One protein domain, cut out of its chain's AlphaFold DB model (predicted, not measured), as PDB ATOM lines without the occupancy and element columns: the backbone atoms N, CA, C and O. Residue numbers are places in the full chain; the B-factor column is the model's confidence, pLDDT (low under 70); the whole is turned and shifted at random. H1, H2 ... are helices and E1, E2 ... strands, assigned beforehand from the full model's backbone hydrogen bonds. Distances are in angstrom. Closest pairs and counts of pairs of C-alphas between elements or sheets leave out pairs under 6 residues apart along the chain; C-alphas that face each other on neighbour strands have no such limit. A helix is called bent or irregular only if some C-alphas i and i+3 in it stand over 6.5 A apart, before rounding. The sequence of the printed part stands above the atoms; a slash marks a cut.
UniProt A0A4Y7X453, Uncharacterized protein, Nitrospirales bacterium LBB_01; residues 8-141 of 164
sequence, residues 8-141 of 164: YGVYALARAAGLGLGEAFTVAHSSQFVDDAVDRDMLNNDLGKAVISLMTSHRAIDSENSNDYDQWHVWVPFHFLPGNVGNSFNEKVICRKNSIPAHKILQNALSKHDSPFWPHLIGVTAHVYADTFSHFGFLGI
ATOM      1  N   TYR A   8      56.995  35.838 -11.570       97.69
ATOM      2  CA  TYR A   8      57.978  36.865 -11.947       97.69
ATOM      3  C   TYR A   8      57.351  38.251 -12.107       97.69
ATOM      4  O   TYR A   8      57.947  39.237 -11.668       97.69
ATOM      5  N   GLY A   9      56.140  38.334 -12.665       96.94
ATOM      6  CA  GLY A   9      55.373  39.576 -12.733       96.94
ATOM      7  C   GLY A   9      55.109  40.158 -11.343       96.94
ATOM      8  O   GLY A   9      55.443  41.313 -11.078       96.94
ATOM      9  N   VAL A  10      54.597  39.341 -10.419       97.81
ATOM     10  CA  VAL A  10      54.351  39.760  -9.029       97.81
ATOM     11  C   VAL A  10      55.646  40.121  -8.303       97.81
ATOM     12  O   VAL A  10      55.686  41.133  -7.606       97.81
ATOM     13  N   TYR A  11      56.728  39.365  -8.502       98.31
ATOM     14  CA  TYR A  11      58.036  39.690  -7.934       98.31
ATOM     15  C   TYR A  11      58.519  41.065  -8.402       98.31
ATOM     16  O   TYR A  11      58.915  41.898  -7.586       98.31
ATOM     17  N   ALA A  12      58.451  41.328  -9.709       98.19
ATOM     18  CA  ALA A  12      58.839  42.610 -10.281       98.19
ATOM     19  C   ALA A  12      57.986  43.759  -9.720       98.19
ATOM     20  O   ALA A  12      58.539  44.790  -9.337       98.19
ATOM     21  N   LEU A  13      56.669  43.565  -9.596       97.44
ATOM     22  CA  LEU A  13      55.757  44.548  -9.002       97.44
ATOM     23  C   LEU A  13      56.069  44.811  -7.524       97.44
ATOM     24  O   LEU A  13      56.170  45.967  -7.119       97.44
ATOM     25  N   ALA A  14      56.284  43.765  -6.725       98.00
ATOM     26  CA  ALA A  14      56.641  43.886  -5.314       98.00
ATOM     27  C   ALA A  14      57.965  44.645  -5.131       98.00
ATOM     28  O   ALA A  14      58.069  45.550  -4.301       98.00
ATOM     29  N   ARG A  15      58.971  44.338  -5.958       98.25
ATOM     30  CA  ARG A  15      60.253  45.053  -5.964       98.25
ATOM     31  C   ARG A  15      60.096  46.511  -6.383       98.25
ATOM     32  O   ARG A  15      60.690  47.378  -5.748       98.25
ATOM     33  N   ALA A  16      59.282  46.791  -7.401       98.31
ATOM     34  CA  ALA A  16      58.986  48.153  -7.840       98.31
ATOM     35  C   ALA A  16      58.229  48.963  -6.772       98.31
ATOM     36  O   ALA A  16      58.447  50.166  -6.651       98.31
ATOM     37  N   ALA A  17      57.399  48.306  -5.958       96.31
ATOM     38  CA  ALA A  17      56.704  48.906  -4.820       96.31
ATOM     39  C   ALA A  17      57.606  49.144  -3.589       96.31
ATOM     40  O   ALA A  17      57.154  49.726  -2.606       96.31
ATOM     41  N   GLY A  18      58.878  48.724  -3.636       97.75
ATOM     42  CA  GLY A  18      59.875  48.994  -2.596       97.75
ATOM     43  C   GLY A  18      60.091  47.867  -1.583       97.75
ATOM     44  O   GLY A  18      60.888  48.045  -0.662       97.75
ATOM     45  N   LEU A  19      59.448  46.706  -1.745       97.50
ATOM     46  CA  LEU A  19      59.627  45.571  -0.831       97.50
ATOM     47  C   LEU A  19      61.040  44.997  -0.952       97.50
ATOM     48  O   LEU A  19      61.600  44.920  -2.050       97.50
ATOM     49  N   GLY A  20      61.612  44.546   0.167       98.00
ATOM     50  CA  GLY A  20      62.922  43.886   0.227       98.00
ATOM     51  C   GLY A  20      62.987  42.593  -0.600       98.00
ATOM     52  O   GLY A  20      61.962  42.041  -0.982       98.00
ATOM     53  N   LEU A  21      64.194  42.091  -0.896       97.81
ATOM     54  CA  LEU A  21      64.370  40.918  -1.774       97.81
ATOM     55  C   LEU A  21      63.638  39.678  -1.243       97.81
ATOM     56  O   LEU A  21      62.944  39.011  -2.004       97.81
ATOM     57  N   GLY A  22      63.792  39.396   0.055       97.94
ATOM     58  CA  GLY A  22      63.156  38.250   0.704       97.94
ATOM     59  C   GLY A  22      61.639  38.393   0.791       97.94
ATOM     60  O   GLY A  22      60.917  37.457   0.480       97.94
ATOM     61  N   GLU A  23      61.145  39.581   1.135       97.69
ATOM     62  CA  GLU A  23      59.705  39.828   1.231       97.69
ATOM     63  C   GLU A  23      59.023  39.765  -0.139       97.69
ATOM     64  O   GLU A  23      58.026  39.066  -0.294       97.69
ATOM     65  N   ALA A  24      59.607  40.400  -1.160       98.50
ATOM     66  CA  ALA A  24      59.117  40.318  -2.534       98.50
ATOM     67  C   ALA A  24      59.112  38.876  -3.060       98.50
ATOM     68  O   ALA A  24      58.188  38.485  -3.771       98.50
ATOM     69  N   PHE A  25      60.115  38.069  -2.690       98.44
ATOM     70  CA  PHE A  25      60.133  36.643  -3.009       98.44
ATOM     71  C   PHE A  25      58.966  35.912  -2.345       98.44
ATOM     72  O   PHE A  25      58.274  35.157  -3.018       98.44
ATOM     73  N   THR A  26      58.706  36.160  -1.058       98.56
ATOM     74  CA  THR A  26      57.572  35.556  -0.345       98.56
ATOM     75  C   THR A  26      56.234  35.938  -0.975       98.56
ATOM     76  O   THR A  26      55.400  35.064  -1.185       98.56
ATOM     77  N   VAL A  27      56.044  37.211  -1.336       98.56
ATOM     78  CA  VAL A  27      54.830  37.686  -2.025       98.56
ATOM     79  C   VAL A  27      54.639  36.959  -3.358       98.56
ATOM     80  O   VAL A  27      53.571  36.405  -3.611       98.56
ATOM     81  N   ALA A  28      55.682  36.909  -4.190       98.31
ATOM     82  CA  ALA A  28      55.647  36.236  -5.487       98.31
ATOM     83  C   ALA A  28      55.408  34.728  -5.365       98.31
ATOM     84  O   ALA A  28      54.596  34.158  -6.089       98.31
ATOM     85  N   HIS A  29      56.081  34.080  -4.414       98.00
ATOM     86  CA  HIS A  29      55.888  32.665  -4.136       98.00
ATOM     87  C   HIS A  29      54.457  32.388  -3.681       98.00
ATOM     88  O   HIS A  29      53.848  31.434  -4.143       98.00
ATOM     89  N   SER A  30      53.903  33.209  -2.789       97.81
ATOM     90  CA  SER A  30      52.526  33.040  -2.326       97.81
ATOM     91  C   SER A  30      51.490  33.295  -3.413       97.81
ATOM     92  O   SER A  30      50.465  32.626  -3.394       97.81
ATOM     93  N   SER A  31      51.757  34.195  -4.362       98.12
ATOM     94  CA  SER A  31      50.920  34.329  -5.558       98.12
ATOM     95  C   SER A  31      50.974  33.052  -6.399       98.12
ATOM     96  O   SER A  31      49.943  32.439  -6.626       98.12
ATOM     97  N   GLN A  32      52.170  32.590  -6.777       96.81
ATOM     98  CA  GLN A  32      52.338  31.361  -7.562       96.81
ATOM     99  C   GLN A  32      51.743  30.124  -6.875       96.81
ATOM    100  O   GLN A  32      51.215  29.234  -7.535       96.81
ATOM    101  N   PHE A  33      51.817  30.064  -5.546       95.31
ATOM    102  CA  PHE A  33      51.318  28.930  -4.782       95.31
ATOM    103  C   PHE A  33      49.800  28.752  -4.896       95.31
ATOM    104  O   PHE A  33      49.330  27.632  -4.730       95.31
ATOM    105  N   VAL A  34      49.045  29.810  -5.222       95.19
ATOM    106  CA  VAL A  34      47.605  29.684  -5.498       95.19
ATOM    107  C   VAL A  34      47.367  28.682  -6.630       95.19
ATOM    108  O   VAL A  34      46.499  27.823  -6.507       95.19
ATOM    109  N   ASP A  35      48.197  28.716  -7.671       92.88
ATOM    110  CA  ASP A  35      48.113  27.780  -8.794       92.88
ATOM    111  C   ASP A  35      48.746  26.419  -8.525       92.88
ATOM    112  O   ASP A  35      48.371  25.417  -9.136       92.88
ATOM    113  N   ASP A  36      49.762  26.383  -7.666       91.50
ATOM    114  CA  ASP A  36      50.504  25.155  -7.392       91.50
ATOM    115  C   ASP A  36      49.780  24.274  -6.351       91.50
ATOM    116  O   ASP A  36      50.023  23.068  -6.290       91.50
ATOM    117  N   ALA A  37      48.869  24.841  -5.549       90.38
ATOM    118  CA  ALA A  37      48.098  24.136  -4.525       90.38
ATOM    119  C   ALA A  37      46.904  23.360  -5.117       90.38
ATOM    120  O   ALA A  37      45.737  23.717  -4.923       90.38
ATOM    121  N   VAL A  38      47.224  22.274  -5.825       86.88
ATOM    122  CA  VAL A  38      46.266  21.382  -6.508       86.88
ATOM    123  C   VAL A  38      45.870  20.140  -5.703       86.88
ATOM    124  O   VAL A  38      45.005  19.387  -6.137       86.88
ATOM    125  N   ASP A  39      46.503  19.902  -4.553       80.19
ATOM    126  CA  ASP A  39      46.281  18.708  -3.735       80.19
ATOM    127  C   ASP A  39      45.689  19.085  -2.359       80.19
ATOM    128  O   ASP A  39      46.081  20.072  -1.718       80.19
ATOM    129  N   ARG A  40      44.728  18.279  -1.889       73.50
ATOM    130  CA  ARG A  40      44.134  18.389  -0.549       73.50
ATOM    131  C   ARG A  40      44.792  17.374   0.379       73.50
ATOM    132  O   ARG A  40      44.357  16.228   0.463       73.50
ATOM    133  N   ASP A  41      45.798  17.825   1.113       72.19
ATOM    134  CA  ASP A  41      46.564  17.001   2.033       72.19
ATOM    135  C   ASP A  41      46.186  17.269   3.488       72.19
ATOM    136  O   ASP A  41      45.888  18.391   3.909       72.19
ATOM    137  N   MET A  42      46.235  16.198   4.277       77.25
ATOM    138  CA  MET A  42      46.142  16.259   5.726       77.25
ATOM    139  C   MET A  42      47.551  16.235   6.313       77.25
ATOM    140  O   MET A  42      48.203  15.192   6.363       77.25
ATOM    141  N   LEU A  43      48.015  17.381   6.796       78.06
ATOM    142  CA  LEU A  43      49.288  17.491   7.494       78.06
ATOM    143  C   LEU A  43      49.067  17.197   8.976       78.06
ATOM    144  O   LEU A  43      48.606  18.052   9.733       78.06
ATOM    145  N   ASN A  44      49.383  15.972   9.383       81.81
ATOM    146  CA  ASN A  44      49.364  15.575  10.786       81.81
ATOM    147  C   ASN A  44      50.633  16.060  11.488       81.81
ATOM    148  O   ASN A  44      51.725  15.980  10.930       81.81
ATOM    149  N   ASN A  45      50.498  16.517  12.729       79.31
ATOM    150  CA  ASN A  45      51.636  16.720  13.615       79.31
ATOM    151  C   ASN A  45      51.708  15.628  14.688       79.31
ATOM    152  O   ASN A  45      50.722  14.950  14.986       79.31
ATOM    153  N   ASP A  46      52.872  15.519  15.324       82.19
ATOM    154  CA  ASP A  46      53.155  14.525  16.370       82.19
ATOM    155  C   ASP A  46      52.266  14.676  17.623       82.19
ATOM    156  O   ASP A  46      52.270  13.827  18.510       82.19
ATOM    157  N   LEU A  47      51.480  15.757  17.701       79.75
ATOM    158  CA  LEU A  47      50.537  16.053  18.780       79.75
ATOM    159  C   LEU A  47      49.102  15.604  18.454       79.75
ATOM    160  O   LEU A  47      48.171  15.979  19.170       79.75
ATOM    161  N   GLY A  48      48.900  14.856  17.365       79.56
ATOM    162  CA  GLY A  48      47.584  14.375  16.938       79.56
ATOM    163  C   GLY A  48      46.662  15.476  16.407       79.56
ATOM    164  O   GLY A  48      45.452  15.275  16.327       79.56
ATOM    165  N   LYS A  49      47.207  16.651  16.064       79.88
ATOM    166  CA  LYS A  49      46.471  17.712  15.369       79.88
ATOM    167  C   LYS A  49      46.747  17.613  13.882       79.88
ATOM    168  O   LYS A  49      47.841  17.230  13.472       79.88
ATOM    169  N   ALA A  50      45.770  18.027  13.092       81.88
ATOM    170  CA  ALA A  50      45.869  17.978  11.651       81.88
ATOM    171  C   ALA A  50      45.525  19.335  11.031       81.88
ATOM    172  O   ALA A  50      44.616  20.027  11.498       81.88
ATOM    173  N   VAL A  51      46.274  19.718  10.001       81.12
ATOM    174  CA  VAL A  51      45.984  20.871   9.147       81.12
ATOM    175  C   VAL A  51      45.557  20.332   7.792       81.12
ATOM    176  O   VAL A  51      46.316  19.617   7.145       81.12
ATOM    177  N   ILE A  52      44.343  20.675   7.376       79.06
ATOM    178  CA  ILE A  52      43.838  20.350   6.042       79.06
ATOM    179  C   ILE A  52      44.263  21.483   5.115       79.06
ATOM    180  O   ILE A  52      43.889  22.634   5.364       79.06
ATOM    181  N   SER A  53      45.035  21.182   4.070       80.94
ATOM    182  CA  SER A  53      45.324  22.178   3.038       80.94
ATOM    183  C   SER A  53      44.049  22.526   2.269       80.94
ATOM    184  O   SER A  53      43.176  21.686   2.027       80.94
ATOM    185  N   LEU A  54      43.920  23.799   1.904       84.75
ATOM    186  CA  LEU A  54      42.892  24.236   0.975       84.75
ATOM    187  C   LEU A  54      43.463  24.131  -0.437       84.75
ATOM    188  O   LEU A  54      44.516  24.700  -0.712       84.75
ATOM    189  N   MET A  55      42.756  23.416  -1.303       88.94
ATOM    190  CA  MET A  55      43.037  23.415  -2.732       88.94
ATOM    191  C   MET A  55      42.607  24.763  -3.314       88.94
ATOM    192  O   MET A  55      41.499  25.224  -3.032       88.94
ATOM    193  N   THR A  56      43.484  25.395  -4.087       89.19
ATOM    194  CA  THR A  56      43.227  26.709  -4.694       89.19
ATOM    195  C   THR A  56      43.433  26.728  -6.200       89.19
ATOM    196  O   THR A  56      43.208  27.769  -6.798       89.19
ATOM    197  N   SER A  57      43.776  25.591  -6.813       86.38
ATOM    198  CA  SER A  57      43.796  25.407  -8.265       86.38
ATOM    199  C   SER A  57      43.632  23.933  -8.642       86.38
ATOM    200  O   SER A  57      43.529  23.070  -7.773       86.38
ATOM    201  N   HIS A  58      43.634  23.642  -9.942       78.25
ATOM    202  CA  HIS A  58      43.510  22.295 -10.496       78.25
ATOM    203  C   HIS A  58      44.629  21.959 -11.474       78.25
ATOM    204  O   HIS A  58      45.288  22.816 -12.069       78.25
ATOM    205  N   ARG A  59      44.789  20.658 -11.726       68.00
ATOM    206  CA  ARG A  59      45.590  20.179 -12.851       68.00
ATOM    207  C   ARG A  59      44.859  20.523 -14.157       68.00
ATOM    208  O   ARG A  59      43.645  20.395 -14.264       68.00
ATOM    209  N   ALA A  60      45.609  20.941 -15.176       56.09
ATOM    210  CA  ALA A  60      45.064  21.475 -16.432       56.09
ATOM    211  C   ALA A  60      44.158  20.506 -17.229       56.09
ATOM    212  O   ALA A  60      43.484  20.932 -18.162       56.09
ATOM    213  N   ILE A  61      44.145  19.214 -16.889       50.41
ATOM    214  CA  ILE A  61      43.363  18.175 -17.564       50.41
ATOM    215  C   ILE A  61      42.616  17.380 -16.495       50.41
ATOM    216  O   ILE A  61      42.970  16.241 -16.196       50.41
ATOM    217  N   ASP A  62      41.620  18.009 -15.878       57.72
ATOM    218  CA  ASP A  62      40.738  17.341 -14.930       57.72
ATOM    219  C   ASP A  62      39.272  17.624 -15.270       57.72
ATOM    220  O   ASP A  62      38.872  18.773 -15.470       57.72
ATOM    221  N   SER A  63      38.464  16.567 -15.347       56.38
ATOM    222  CA  SER A  63      37.005  16.668 -15.454       56.38
ATOM    223  C   SER A  63      36.385  17.413 -14.266       56.38
ATOM    224  O   SER A  63      35.307  17.995 -14.409       56.38
ATOM    225  N   GLU A  64      37.077  17.451 -13.124       54.56
ATOM    226  CA  GLU A  64      36.666  18.197 -11.930       54.56
ATOM    227  C   GLU A  64      36.660  19.720 -12.128       54.56
ATOM    228  O   GLU A  64      35.894  20.407 -11.457       54.56
ATOM    229  N   ASN A  65      37.336  20.251 -13.162       57.78
ATOM    230  CA  ASN A  65      37.262  21.674 -13.536       57.78
ATOM    231  C   ASN A  65      35.831  22.151 -13.858       57.78
ATOM    232  O   ASN A  65      35.586  23.350 -13.966       57.78
ATOM    233  N   SER A  66      34.890  21.217 -14.031       65.38
ATOM    234  CA  SER A  66      33.479  21.485 -14.308       65.38
ATOM    235  C   SER A  66      32.531  21.160 -13.146       65.38
ATOM    236  O   SER A  66      31.346  21.470 -13.249       65.38
ATOM    237  N   ASN A  67      33.004  20.593 -12.029       82.25
ATOM    238  CA  ASN A  67      32.146  20.296 -10.879       82.25
ATOM    239  C   ASN A  67      31.751  21.588 -10.145       82.25
ATOM    240  O   ASN A  67      32.585  22.446  -9.859       82.25
ATOM    241  N   ASP A  68      30.469  21.712  -9.806       84.31
ATOM    242  CA  ASP A  68      29.915  22.839  -9.057       84.31
ATOM    243  C   ASP A  68      30.655  23.110  -7.740       84.31
ATOM    244  O   ASP A  68      30.827  24.269  -7.365       84.31
ATOM    245  N   TYR A  69      31.122  22.075  -7.030       86.44
ATOM    246  CA  TYR A  69      31.850  22.275  -5.775       86.44
ATOM    247  C   TYR A  69      33.096  23.140  -5.991       86.44
ATOM    248  O   TYR A  69      33.275  24.144  -5.300       86.44
ATOM    249  N   ASP A  70      33.912  22.813  -6.984       85.50
ATOM    250  CA  ASP A  70      35.166  23.513  -7.237       85.50
ATOM    251  C   ASP A  70      34.959  24.881  -7.873       85.50
ATOM    252  O   ASP A  70      35.672  25.831  -7.547       85.50
ATOM    253  N   GLN A  71      33.922  25.039  -8.700       89.56
ATOM    254  CA  GLN A  71      33.484  26.359  -9.167       89.56
ATOM    255  C   GLN A  71      33.317  27.327  -7.986       89.56
ATOM    256  O   GLN A  71      33.836  28.444  -8.005       89.56
ATOM    257  N   TRP A  72      32.684  26.868  -6.905       91.19
ATOM    258  CA  TRP A  72      32.421  27.691  -5.727       91.19
ATOM    259  C   TRP A  72      33.572  27.792  -4.724       91.19
ATOM    260  O   TRP A  72      33.664  28.805  -4.028       91.19
ATOM    261  N   HIS A  73      34.433  26.779  -4.628       90.00
ATOM    262  CA  HIS A  73      35.479  26.716  -3.597       90.00
ATOM    263  C   HIS A  73      36.885  27.035  -4.115       90.00
ATOM    264  O   HIS A  73      37.756  27.350  -3.305       90.00
ATOM    265  N   VAL A  74      37.092  27.000  -5.432       91.50
ATOM    266  CA  VAL A  74      38.387  27.203  -6.087       91.50
ATOM    267  C   VAL A  74      38.301  28.349  -7.095       91.50
ATOM    268  O   VAL A  74      38.900  29.404  -6.893       91.50
ATOM    269  N   TRP A  75      37.481  28.203  -8.137       92.56
ATOM    270  CA  TRP A  75      37.457  29.144  -9.261       92.56
ATOM    271  C   TRP A  75      36.985  30.543  -8.859       92.56
ATOM    272  O   TRP A  75      37.728  31.512  -9.009       92.56
ATOM    273  N   VAL A  76      35.776  30.664  -8.311       94.88
ATOM    274  CA  VAL A  76      35.198  31.950  -7.887       94.88
ATOM    275  C   VAL A  76      36.073  32.705  -6.867       94.88
ATOM    276  O   VAL A  76      36.282  33.905  -7.056       94.88
ATOM    277  N   PRO A  77      36.595  32.085  -5.787       94.69
ATOM    278  CA  PRO A  77      37.373  32.825  -4.794       94.69
ATOM    279  C   PRO A  77      38.800  33.180  -5.234       94.69
ATOM    280  O   PRO A  77      39.294  34.221  -4.796       94.69
ATOM    281  N   PHE A  78      39.456  32.353  -6.060       95.75
ATOM    282  CA  PHE A  78      40.888  32.510  -6.349       95.75
ATOM    283  C   PHE A  78      41.212  32.992  -7.767       95.75
ATOM    284  O   PHE A  78      42.223  33.664  -7.945       95.75
ATOM    285  N   HIS A  79      40.343  32.745  -8.749       95.75
ATOM    286  CA  HIS A  79      40.619  33.057 -10.158       95.75
ATOM    287  C   HIS A  79      39.575  33.995 -10.791       95.75
ATOM    288  O   HIS A  79      39.893  34.793 -11.671       95.75
ATOM    289  N   PHE A  80      38.323  33.952 -10.322       96.81
ATOM    290  CA  PHE A  80      37.188  34.650 -10.931       96.81
ATOM    291  C   PHE A  80      36.380  35.456  -9.906       96.81
ATOM    292  O   PHE A  80      35.180  35.221  -9.719       96.81
ATOM    293  N   LEU A  81      37.016  36.419  -9.229       97.75
ATOM    294  CA  LEU A  81      36.338  37.182  -8.184       97.75
ATOM    295  C   LEU A  81      35.128  37.954  -8.759       97.75
ATOM    296  O   LEU A  81      35.294  38.801  -9.648       97.75
ATOM    297  N   PRO A  82      33.913  37.752  -8.212       97.75
ATOM    298  CA  PRO A  82      32.707  38.432  -8.668       97.75
ATOM    299  C   PRO A  82      32.828  39.956  -8.662       97.75
ATOM    300  O   PRO A  82      33.287  40.571  -7.698       97.75
ATOM    301  N   GLY A  83      32.338  40.598  -9.721       97.38
ATOM    302  CA  GLY A  83      32.272  42.055  -9.807       97.38
ATOM    303  C   GLY A  83      31.212  42.685  -8.901       97.38
ATOM    304  O   GLY A  83      31.353  43.844  -8.513       97.38
ATOM    305  N   ASN A  84      30.171  41.922  -8.557       97.19
ATOM    306  CA  ASN A  84      29.000  42.328  -7.779       97.19
ATOM    307  C   ASN A  84      28.284  43.572  -8.344       97.19
ATOM    308  O   ASN A  84      27.952  44.508  -7.616       97.19
ATOM    309  N   VAL A  85      28.062  43.587  -9.660       96.56
ATOM    310  CA  VAL A  85      27.356  44.655 -10.384       96.56
ATOM    311  C   VAL A  85      26.231  44.047 -11.216       96.56
ATOM    312  O   VAL A  85      26.439  43.027 -11.858       96.56
ATOM    313  N   GLY A  86      25.062  44.689 -11.247       96.12
ATOM    314  CA  GLY A  86      23.901  44.244 -12.026       96.12
ATOM    315  C   GLY A  86      22.751  43.732 -11.163       96.12
ATOM    316  O   GLY A  86      22.800  43.790  -9.931       96.12
ATOM    317  N   ASN A  87      21.690  43.264 -11.818       97.19
ATOM    318  CA  ASN A  87      20.415  42.953 -11.169       97.19
ATOM    319  C   ASN A  87      20.225  41.446 -10.979       97.19
ATOM    320  O   ASN A  87      19.776  41.003  -9.922       97.19
ATOM    321  N   SER A  88      20.608  40.666 -11.985       97.31
ATOM    322  CA  SER A  88      20.584  39.210 -11.969       97.31
ATOM    323  C   SER A  88      21.814  38.623 -11.276       97.31
ATOM    324  O   SER A  88      22.827  39.288 -11.050       97.31
ATOM    325  N   PHE A  89      21.719  37.340 -10.938       95.81
ATOM    326  CA  PHE A  89      22.830  36.587 -10.372       95.81
ATOM    327  C   PHE A  89      24.029  36.527 -11.334       95.81
ATOM    328  O   PHE A  89      25.126  36.911 -10.932       95.81
ATOM    329  N   ASN A  90      23.808  36.158 -12.604       95.50
ATOM    330  CA  ASN A  90      24.872  36.062 -13.613       95.50
ATOM    331  C   ASN A  90      25.619  37.387 -13.777       95.50
ATOM    332  O   ASN A  90      26.843  37.399 -13.746       95.50
ATOM    333  N   GLU A  91      24.904  38.513 -13.867       96.88
ATOM    334  CA  GLU A  91      25.547  39.827 -13.982       96.88
ATOM    335  C   GLU A  91      26.488  40.118 -12.803       96.88
ATOM    336  O   GLU A  91      27.596  40.621 -13.007       96.88
ATOM    337  N   LYS A  92      26.072  39.756 -11.580       97.12
ATOM    338  CA  LYS A  92      26.844  40.001 -10.356       97.12
ATOM    339  C   LYS A  92      28.095  39.136 -10.250       97.12
ATOM    340  O   LYS A  92      29.070  39.596  -9.656       97.12
ATOM    341  N   VAL A  93      28.090  37.923 -10.802       96.75
ATOM    342  CA  VAL A  93      29.241  37.003 -10.736       96.75
ATOM    343  C   VAL A  93      30.240  37.165 -11.883       96.75
ATOM    344  O   VAL A  93      31.297  36.545 -11.847       96.75
ATOM    345  N   ILE A  94      29.972  38.042 -12.857       97.56
ATOM    346  CA  ILE A  94      30.953  38.397 -13.890       97.56
ATOM    347  C   ILE A  94      32.165  39.082 -13.253       97.56
ATOM    348  O   ILE A  94      32.017  40.042 -12.487       97.56
ATOM    349  N   CYS A  95      33.365  38.659 -13.645       97.94
ATOM    350  CA  CYS A  95      34.617  39.312 -13.287       97.94
ATOM    351  C   CYS A  95      34.647  40.739 -13.830       97.94
ATOM    352  O   CYS A  95      34.492  40.987 -15.033       97.94
ATOM    353  N   ARG A  96      34.872  41.707 -12.941       97.38
ATOM    354  CA  ARG A  96      35.006  43.122 -13.299       97.38
ATOM    355  C   ARG A  96      36.367  43.630 -12.850       97.38
ATOM    356  O   ARG A  96      36.753  43.452 -11.697       97.38
ATOM    357  N   LYS A  97      37.063  44.315 -13.759       96.00
ATOM    358  CA  LYS A  97      38.331  44.985 -13.461       96.00
ATOM    359  C   LYS A  97      38.104  45.994 -12.344       96.00
ATOM    360  O   LYS A  97      37.169  46.789 -12.424       96.00
ATOM    361  N   ASN A  98      38.965  45.962 -11.332       94.56
ATOM    362  CA  ASN A  98      38.946  46.910 -10.222       94.56
ATOM    363  C   ASN A  98      37.564  47.050  -9.538       94.56
ATOM    364  O   ASN A  98      37.116  48.149  -9.206       94.56
ATOM    365  N   SER A  99      36.852  45.931  -9.371       96.19
ATOM    366  CA  SER A  99      35.512  45.891  -8.779       96.19
ATOM    367  C   SER A  99      35.494  46.305  -7.300       96.19
ATOM    368  O   SER A  99      36.533  46.391  -6.639       96.19
ATOM    369  N   ILE A 100      34.299  46.544  -6.745       96.75
ATOM    370  CA  ILE A 100      34.148  46.811  -5.304       96.75
ATOM    371  C   ILE A 100      34.683  45.628  -4.470       96.75
ATOM    372  O   ILE A 100      35.459  45.881  -3.548       96.75
ATOM    373  N   PRO A 101      34.341  44.353  -4.760       97.44
ATOM    374  CA  PRO A 101      34.953  43.215  -4.072       97.44
ATOM    375  C   PRO A 101      36.480  43.158  -4.205       97.44
ATOM    376  O   PRO A 101      37.150  42.956  -3.194       97.44
ATOM    377  N   ALA A 102      37.035  43.423  -5.396       96.88
ATOM    378  CA  ALA A 102      38.484  43.431  -5.615       96.88
ATOM    379  C   ALA A 102      39.192  44.486  -4.746       96.88
ATOM    380  O   ALA A 102      40.187  44.197  -4.082       96.88
ATOM    381  N   HIS A 103      38.634  45.699  -4.658       96.94
ATOM    382  CA  HIS A 103      39.142  46.714  -3.735       96.94
ATOM    383  C   HIS A 103      39.016  46.284  -2.275       96.94
ATOM    384  O   HIS A 103      39.924  46.539  -1.491       96.94
ATOM    385  N   LYS A 104      37.911  45.641  -1.882       97.81
ATOM    386  CA  LYS A 104      37.717  45.202  -0.492       97.81
ATOM    387  C   LYS A 104      38.775  44.190  -0.061       97.81
ATOM    388  O   LYS A 104      39.318  44.345   1.031       97.81
ATOM    389  N   ILE A 105      39.092  43.193  -0.893       97.19
ATOM    390  CA  ILE A 105      40.137  42.214  -0.558       97.19
ATOM    391  C   ILE A 105      41.521  42.872  -0.504       97.19
ATOM    392  O   ILE A 105      42.271  42.619   0.437       97.19
ATOM    393  N   LEU A 106      41.808  43.806  -1.420       97.25
ATOM    394  CA  LEU A 106      43.056  44.566  -1.431       97.25
ATOM    395  C   LEU A 106      43.209  45.417  -0.168       97.25
ATOM    396  O   LEU A 106      44.219  45.326   0.522       97.25
ATOM    397  N   GLN A 107      42.188  46.197   0.187       98.12
ATOM    398  CA  GLN A 107      42.199  47.023   1.397       98.12
ATOM    399  C   GLN A 107      42.307  46.172   2.667       98.12
ATOM    400  O   GLN A 107      43.011  46.536   3.607       98.12
ATOM    401  N   ASN A 108      41.654  45.007   2.698       97.62
ATOM    402  CA  ASN A 108      41.764  44.071   3.812       97.62
ATOM    403  C   ASN A 108      43.173  43.470   3.961       97.62
ATOM    404  O   ASN A 108      43.595  43.214   5.091       97.62
ATOM    405  N   ALA A 109      43.873  43.226   2.851       97.62
ATOM    406  CA  ALA A 109      45.256  42.763   2.867       97.62
ATOM    407  C   ALA A 109      46.208  43.881   3.312       97.62
ATOM    408  O   ALA A 109      47.002  43.681   4.227       97.62
ATOM    409  N   LEU A 110      46.078  45.081   2.740       96.81
ATOM    410  CA  LEU A 110      46.894  46.246   3.099       96.81
ATOM    411  C   LEU A 110      46.726  46.655   4.572       96.81
ATOM    412  O   LEU A 110      47.703  47.004   5.230       96.81
ATOM    413  N   SER A 111      45.520  46.533   5.137       97.75
ATOM    414  CA  SER A 111      45.283  46.841   6.556       97.75
ATOM    415  C   SER A 111      45.987  45.892   7.531       97.75
ATOM    416  O   SER A 111      46.023  46.174   8.724       97.75
ATOM    417  N   LYS A 112      46.561  44.784   7.047       96.94
ATOM    418  CA  LYS A 112      47.269  43.785   7.862       96.94
ATOM    419  C   LYS A 112      48.784  43.853   7.717       96.94
ATOM    420  O   LYS A 112      49.433  42.901   8.122       96.94
ATOM    421  N   HIS A 113      49.335  44.932   7.160       94.25
ATOM    422  CA  HIS A 113      50.776  45.086   6.910       94.25
ATOM    423  C   HIS A 113      51.678  44.825   8.128       94.25
ATOM    424  O   HIS A 113      52.766  44.292   7.959       94.25
ATOM    425  N   ASP A 114      51.206  45.098   9.349       95.50
ATOM    426  CA  ASP A 114      51.953  44.814  10.586       95.50
ATOM    427  C   ASP A 114      52.001  43.319  10.966       95.50
ATOM    428  O   ASP A 114      52.677  42.921  11.917       95.50
ATOM    429  N   SER A 115      51.254  42.461  10.268       96.44
ATOM    430  CA  SER A 115      51.212  41.026  10.540       96.44
ATOM    431  C   SER A 115      52.413  40.309   9.920       96.44
ATOM    432  O   SER A 115      52.679  40.495   8.732       96.44
ATOM    433  N   PRO A 116      53.054  39.359  10.627       95.12
ATOM    434  CA  PRO A 116      54.092  38.519  10.026       95.12
ATOM    435  C   PRO A 116      53.570  37.655   8.863       95.12
ATOM    436  O   PRO A 116      54.354  37.197   8.039       95.12
ATOM    437  N   PHE A 117      52.252  37.435   8.770       95.69
ATOM    438  CA  PHE A 117      51.628  36.696   7.668       95.69
ATOM    439  C   PHE A 117      51.319  37.580   6.445       95.69
ATOM    440  O   PHE A 117      50.924  37.075   5.393       95.69
ATOM    441  N   TRP A 118      51.489  38.899   6.550       98.00
ATOM    442  CA  TRP A 118      51.098  39.839   5.503       98.00
ATOM    443  C   TRP A 118      51.681  39.542   4.114       98.00
ATOM    444  O   TRP A 118      50.890  39.554   3.167       98.00
ATOM    445  N   PRO A 119      52.980  39.206   3.953       98.25
ATOM    446  CA  PRO A 119      53.545  38.920   2.633       98.25
ATOM    447  C   PRO A 119      52.814  37.780   1.911       98.25
ATOM    448  O   PRO A 119      52.603  37.835   0.700       98.25
ATOM    449  N   HIS A 120      52.352  36.774   2.657       98.06
ATOM    450  CA  HIS A 120      51.569  35.677   2.099       98.06
ATOM    451  C   HIS A 120      50.178  36.142   1.667       98.06
ATOM    452  O   HIS A 120      49.743  35.862   0.551       98.06
ATOM    453  N   LEU A 121      49.496  36.899   2.532       97.94
ATOM    454  CA  LEU A 121      48.156  37.408   2.253       97.94
ATOM    455  C   LEU A 121      48.130  38.351   1.044       97.94
ATOM    456  O   LEU A 121      47.236  38.238   0.203       97.94
ATOM    457  N   ILE A 122      49.082  39.282   0.951       98.38
ATOM    458  CA  ILE A 122      49.141  40.219  -0.175       98.38
ATOM    459  C   ILE A 122      49.554  39.506  -1.469       98.38
ATOM    460  O   ILE A 122      49.046  39.870  -2.522       98.38
ATOM    461  N   GLY A 123      50.376  38.450  -1.392       98.31
ATOM    462  CA  GLY A 123      50.692  37.577  -2.528       98.31
ATOM    463  C   GLY A 123      49.461  36.865  -3.087       98.31
ATOM    464  O   GLY A 123      49.157  37.008  -4.267       98.31
ATOM    465  N   VAL A 124      48.687  36.190  -2.228       98.19
ATOM    466  CA  VAL A 124      47.405  35.572  -2.627       98.19
ATOM    467  C   VAL A 124      46.448  36.628  -3.183       98.19
ATOM    468  O   VAL A 124      45.813  36.424  -4.209       98.19
ATOM    469  N   THR A 125      46.371  37.800  -2.551       98.19
ATOM    470  CA  THR A 125      45.501  38.889  -3.022       98.19
ATOM    471  C   THR A 125      45.924  39.407  -4.399       98.19
ATOM    472  O   THR A 125      45.060  39.673  -5.232       98.19
ATOM    473  N   ALA A 126      47.229  39.539  -4.654       97.94
ATOM    474  CA  ALA A 126      47.765  39.954  -5.947       97.94
ATOM    475  C   ALA A 126      47.411  38.949  -7.050       97.94
ATOM    476  O   ALA A 126      46.995  39.377  -8.127       97.94
ATOM    477  N   HIS A 127      47.489  37.645  -6.751       98.00
ATOM    478  CA  HIS A 127      47.032  36.573  -7.639       98.00
ATOM    479  C   HIS A 127      45.573  36.765  -8.050       98.00
ATOM    480  O   HIS A 127      45.281  36.981  -9.225       98.00
ATOM    481  N   VAL A 128      44.662  36.772  -7.066       97.75
ATOM    482  CA  VAL A 128      43.213  36.880  -7.311       97.75
ATOM    483  C   VAL A 128      42.892  38.141  -8.105       97.75
ATOM    484  O   VAL A 128      42.054  38.130  -9.008       97.75
ATOM    485  N   TYR A 129      43.569  39.244  -7.788       96.94
ATOM    486  CA  TYR A 129      43.375  40.508  -8.479       96.94
ATOM    487  C   TYR A 129      43.824  40.434  -9.950       96.94
ATOM    488  O   TYR A 129      43.101  40.909 -10.831       96.94
ATOM    489  N   ALA A 130      44.989  39.841 -10.227       95.88
ATOM    490  CA  ALA A 130      45.529  39.686 -11.578       95.88
ATOM    491  C   ALA A 130      44.663  38.758 -12.446       95.88
ATOM    492  O   ALA A 130      44.330  39.115 -13.581       95.88
ATOM    493  N   ASP A 131      44.231  37.621 -11.902       96.25
ATOM    494  CA  ASP A 131      43.366  36.675 -12.611       96.25
ATOM    495  C   ASP A 131      41.990  37.270 -12.880       96.25
ATOM    496  O   ASP A 131      41.536  37.278 -14.020       96.25
ATOM    497  N   THR A 132      41.372  37.908 -11.883       96.12
ATOM    498  CA  THR A 132      40.075  38.583 -12.064       96.12
ATOM    499  C   THR A 132      40.150  39.669 -13.140       96.12
ATOM    500  O   THR A 132      39.194  39.890 -13.890       96.12
ATOM    501  N   PHE A 133      41.280  40.378 -13.232       95.12
ATOM    502  CA  PHE A 133      41.492  41.369 -14.282       95.12
ATOM    503  C   PHE A 133      41.603  40.718 -15.667       95.12
ATOM    504  O   PHE A 133      41.030  41.238 -16.632       95.12
ATOM    505  N   SER A 134      42.328  39.604 -15.762       94.56
ATOM    506  CA  SER A 134      42.581  38.871 -17.008       94.56
ATOM    507  C   SER A 134      41.333  38.139 -17.509       94.56
ATOM    508  O   SER A 134      41.038  38.169 -18.700       94.56
ATOM    509  N   HIS A 135      40.532  37.595 -16.594       95.44
ATOM    510  CA  HIS A 135      39.248  36.941 -16.852       95.44
ATOM    511  C   HIS A 135      38.063  37.913 -16.923       95.44
ATOM    512  O   HIS A 135      36.904  37.506 -16.834       95.44
ATOM    513  N   PHE A 136      38.314  39.214 -17.092       95.94
ATOM    514  CA  PHE A 136      37.262  40.216 -17.224       95.94
ATOM    515  C   PHE A 136      36.199  39.815 -18.255       95.94
ATOM    516  O   PHE A 136      36.514  39.544 -19.412       95.94
ATOM    517  N   GLY A 137      34.930  39.863 -17.844       95.62
ATOM    518  CA  GLY A 137      33.796  39.490 -18.691       95.62
ATOM    519  C   GLY A 137      33.362  38.028 -18.569       95.62
ATOM    520  O   GLY A 137      32.240  37.731 -18.963       95.62
ATOM    521  N   PHE A 138      34.172  37.161 -17.958       96.31
ATOM    522  CA  PHE A 138      33.834  35.761 -17.695       96.31
ATOM    523  C   PHE A 138      33.314  35.547 -16.267       96.31
ATOM    524  O   PHE A 138      33.502  36.377 -15.372       96.31
ATOM    525  N   LEU A 139      32.647  34.416 -16.063       95.44
ATOM    526  CA  LEU A 139      32.131  33.920 -14.794       95.44
ATOM    527  C   LEU A 139      33.000  32.749 -14.316       95.44
ATOM    528  O   LEU A 139      33.363  31.893 -15.117       95.44
ATOM    529  N   GLY A 140      33.228  32.644 -13.005       92.88
ATOM    530  CA  GLY A 140      33.892  31.485 -12.380       92.88
ATOM    531  C   GLY A 140      33.032  30.224 -12.272       92.88
ATOM    532  O   GLY A 140      33.368  29.324 -11.510       92.88
ATOM    533  N   ILE A 141      31.900  30.191 -12.976       92.31
ATOM    534  CA  ILE A 141      30.939  29.089 -12.977       92.31
ATOM    535  C   ILE A 141      30.633  28.653 -14.411       92.31
ATOM    536  O   ILE A 141      30.727  29.452 -15.347       92.31
TER     537      ILE A 141
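Overview. This is residues 8 to 141 of the 164 residues of an uncharacterized protein of Nitrospirales bacterium LBB_01 (UniProt A0A4Y7X453). One long helix, H7, forms the core, with H2 crossing it on one side, H6 folded alongside it as the other half of a helical hairpin, and one end of H4 packed on it nearly at right angles. H1 folds back on H2 as a second helical hairpin, while the small strand hairpin E1 and E2 lies well away from H7, farthest from the mean of the C-alphas. The printed part has 134 residues with seven named helices and two named strands, in the order H1 H2 E1 E2 H3 H4 H5 H6 H7; the two-stranded sheet is antiparallel and the class is mostly helix. The whole is compact, with a radius of gyration of the C-alphas of 16.0 A and spans of 45 by 39 by 26 A.

Along the chain. H1, residues 8 to 16, begins at C-alpha 8 (57.978, 36.865, -11.947) and is 12.1 A long. H2, residues 21 to 36, measures 21.7 A. The strands E1, residues 42 to 44, and E2, residues 50 to 52, follow. H3 is residues 63 to 66; it is neither bent nor irregular, but only just: C-alphas 63 and 66 are 6.1 A apart. H4, residues 68 to 79, measures 14.8 A and is only just irregular, with C-alphas 73 and 76 6.8 A apart. H5 is residues 89 to 93, and H6, residues 100 to 110, measures 15.3 A. H7, residues 118 to 134, measures 24.1 A and ends at C-alpha 134 (42.581, 38.871, -17.008).

Arrangement. H7 is the hub, touching H2, H4 and H6. H2 touches it at a steep tilt of 53 degrees, the same way, closest at the C-alphas of Val 27 and Gly 123, 4.2 A. H6 and H7 form a helical hairpin at a shallow tilt of 22 degrees, opposite ways; their closest C-alphas, Ala 109 and Ile 122, are 5.6 A apart. H4 touches H7 with residues 77 to 79 alone, about perpendicular at 76 degrees, the C-alphas of Phe 78 and Val 128 being closest at 5.0 A. H1 and H2 form a helical hairpin, closest at the C-alphas of Tyr 11 and Ala 28, 4.9 A. H3 is close to H4 but not clearly touching, with the C-alphas of Glu 64 and Asp 70 closest at 7.2 A. H5 touches no helix. In the hairpin of E1 and E2, N 43 and O 51 are 2.8 A apart, within hydrogen-bond range. Each O i to N i+4 pair is within that range in H1, H5, H6 and H7, against 10 of 12 in H2 and 5 of 8 in H4; H3 is too short for such a pair.

Size, cuts and confidence. The C-alphas farthest apart, of Asp 46 and Asn 87, are 51.4 A apart. The printed part has no cut and no long link. Mean pLDDT of the printed part is 91.4; residues 59 to 66 are under 70.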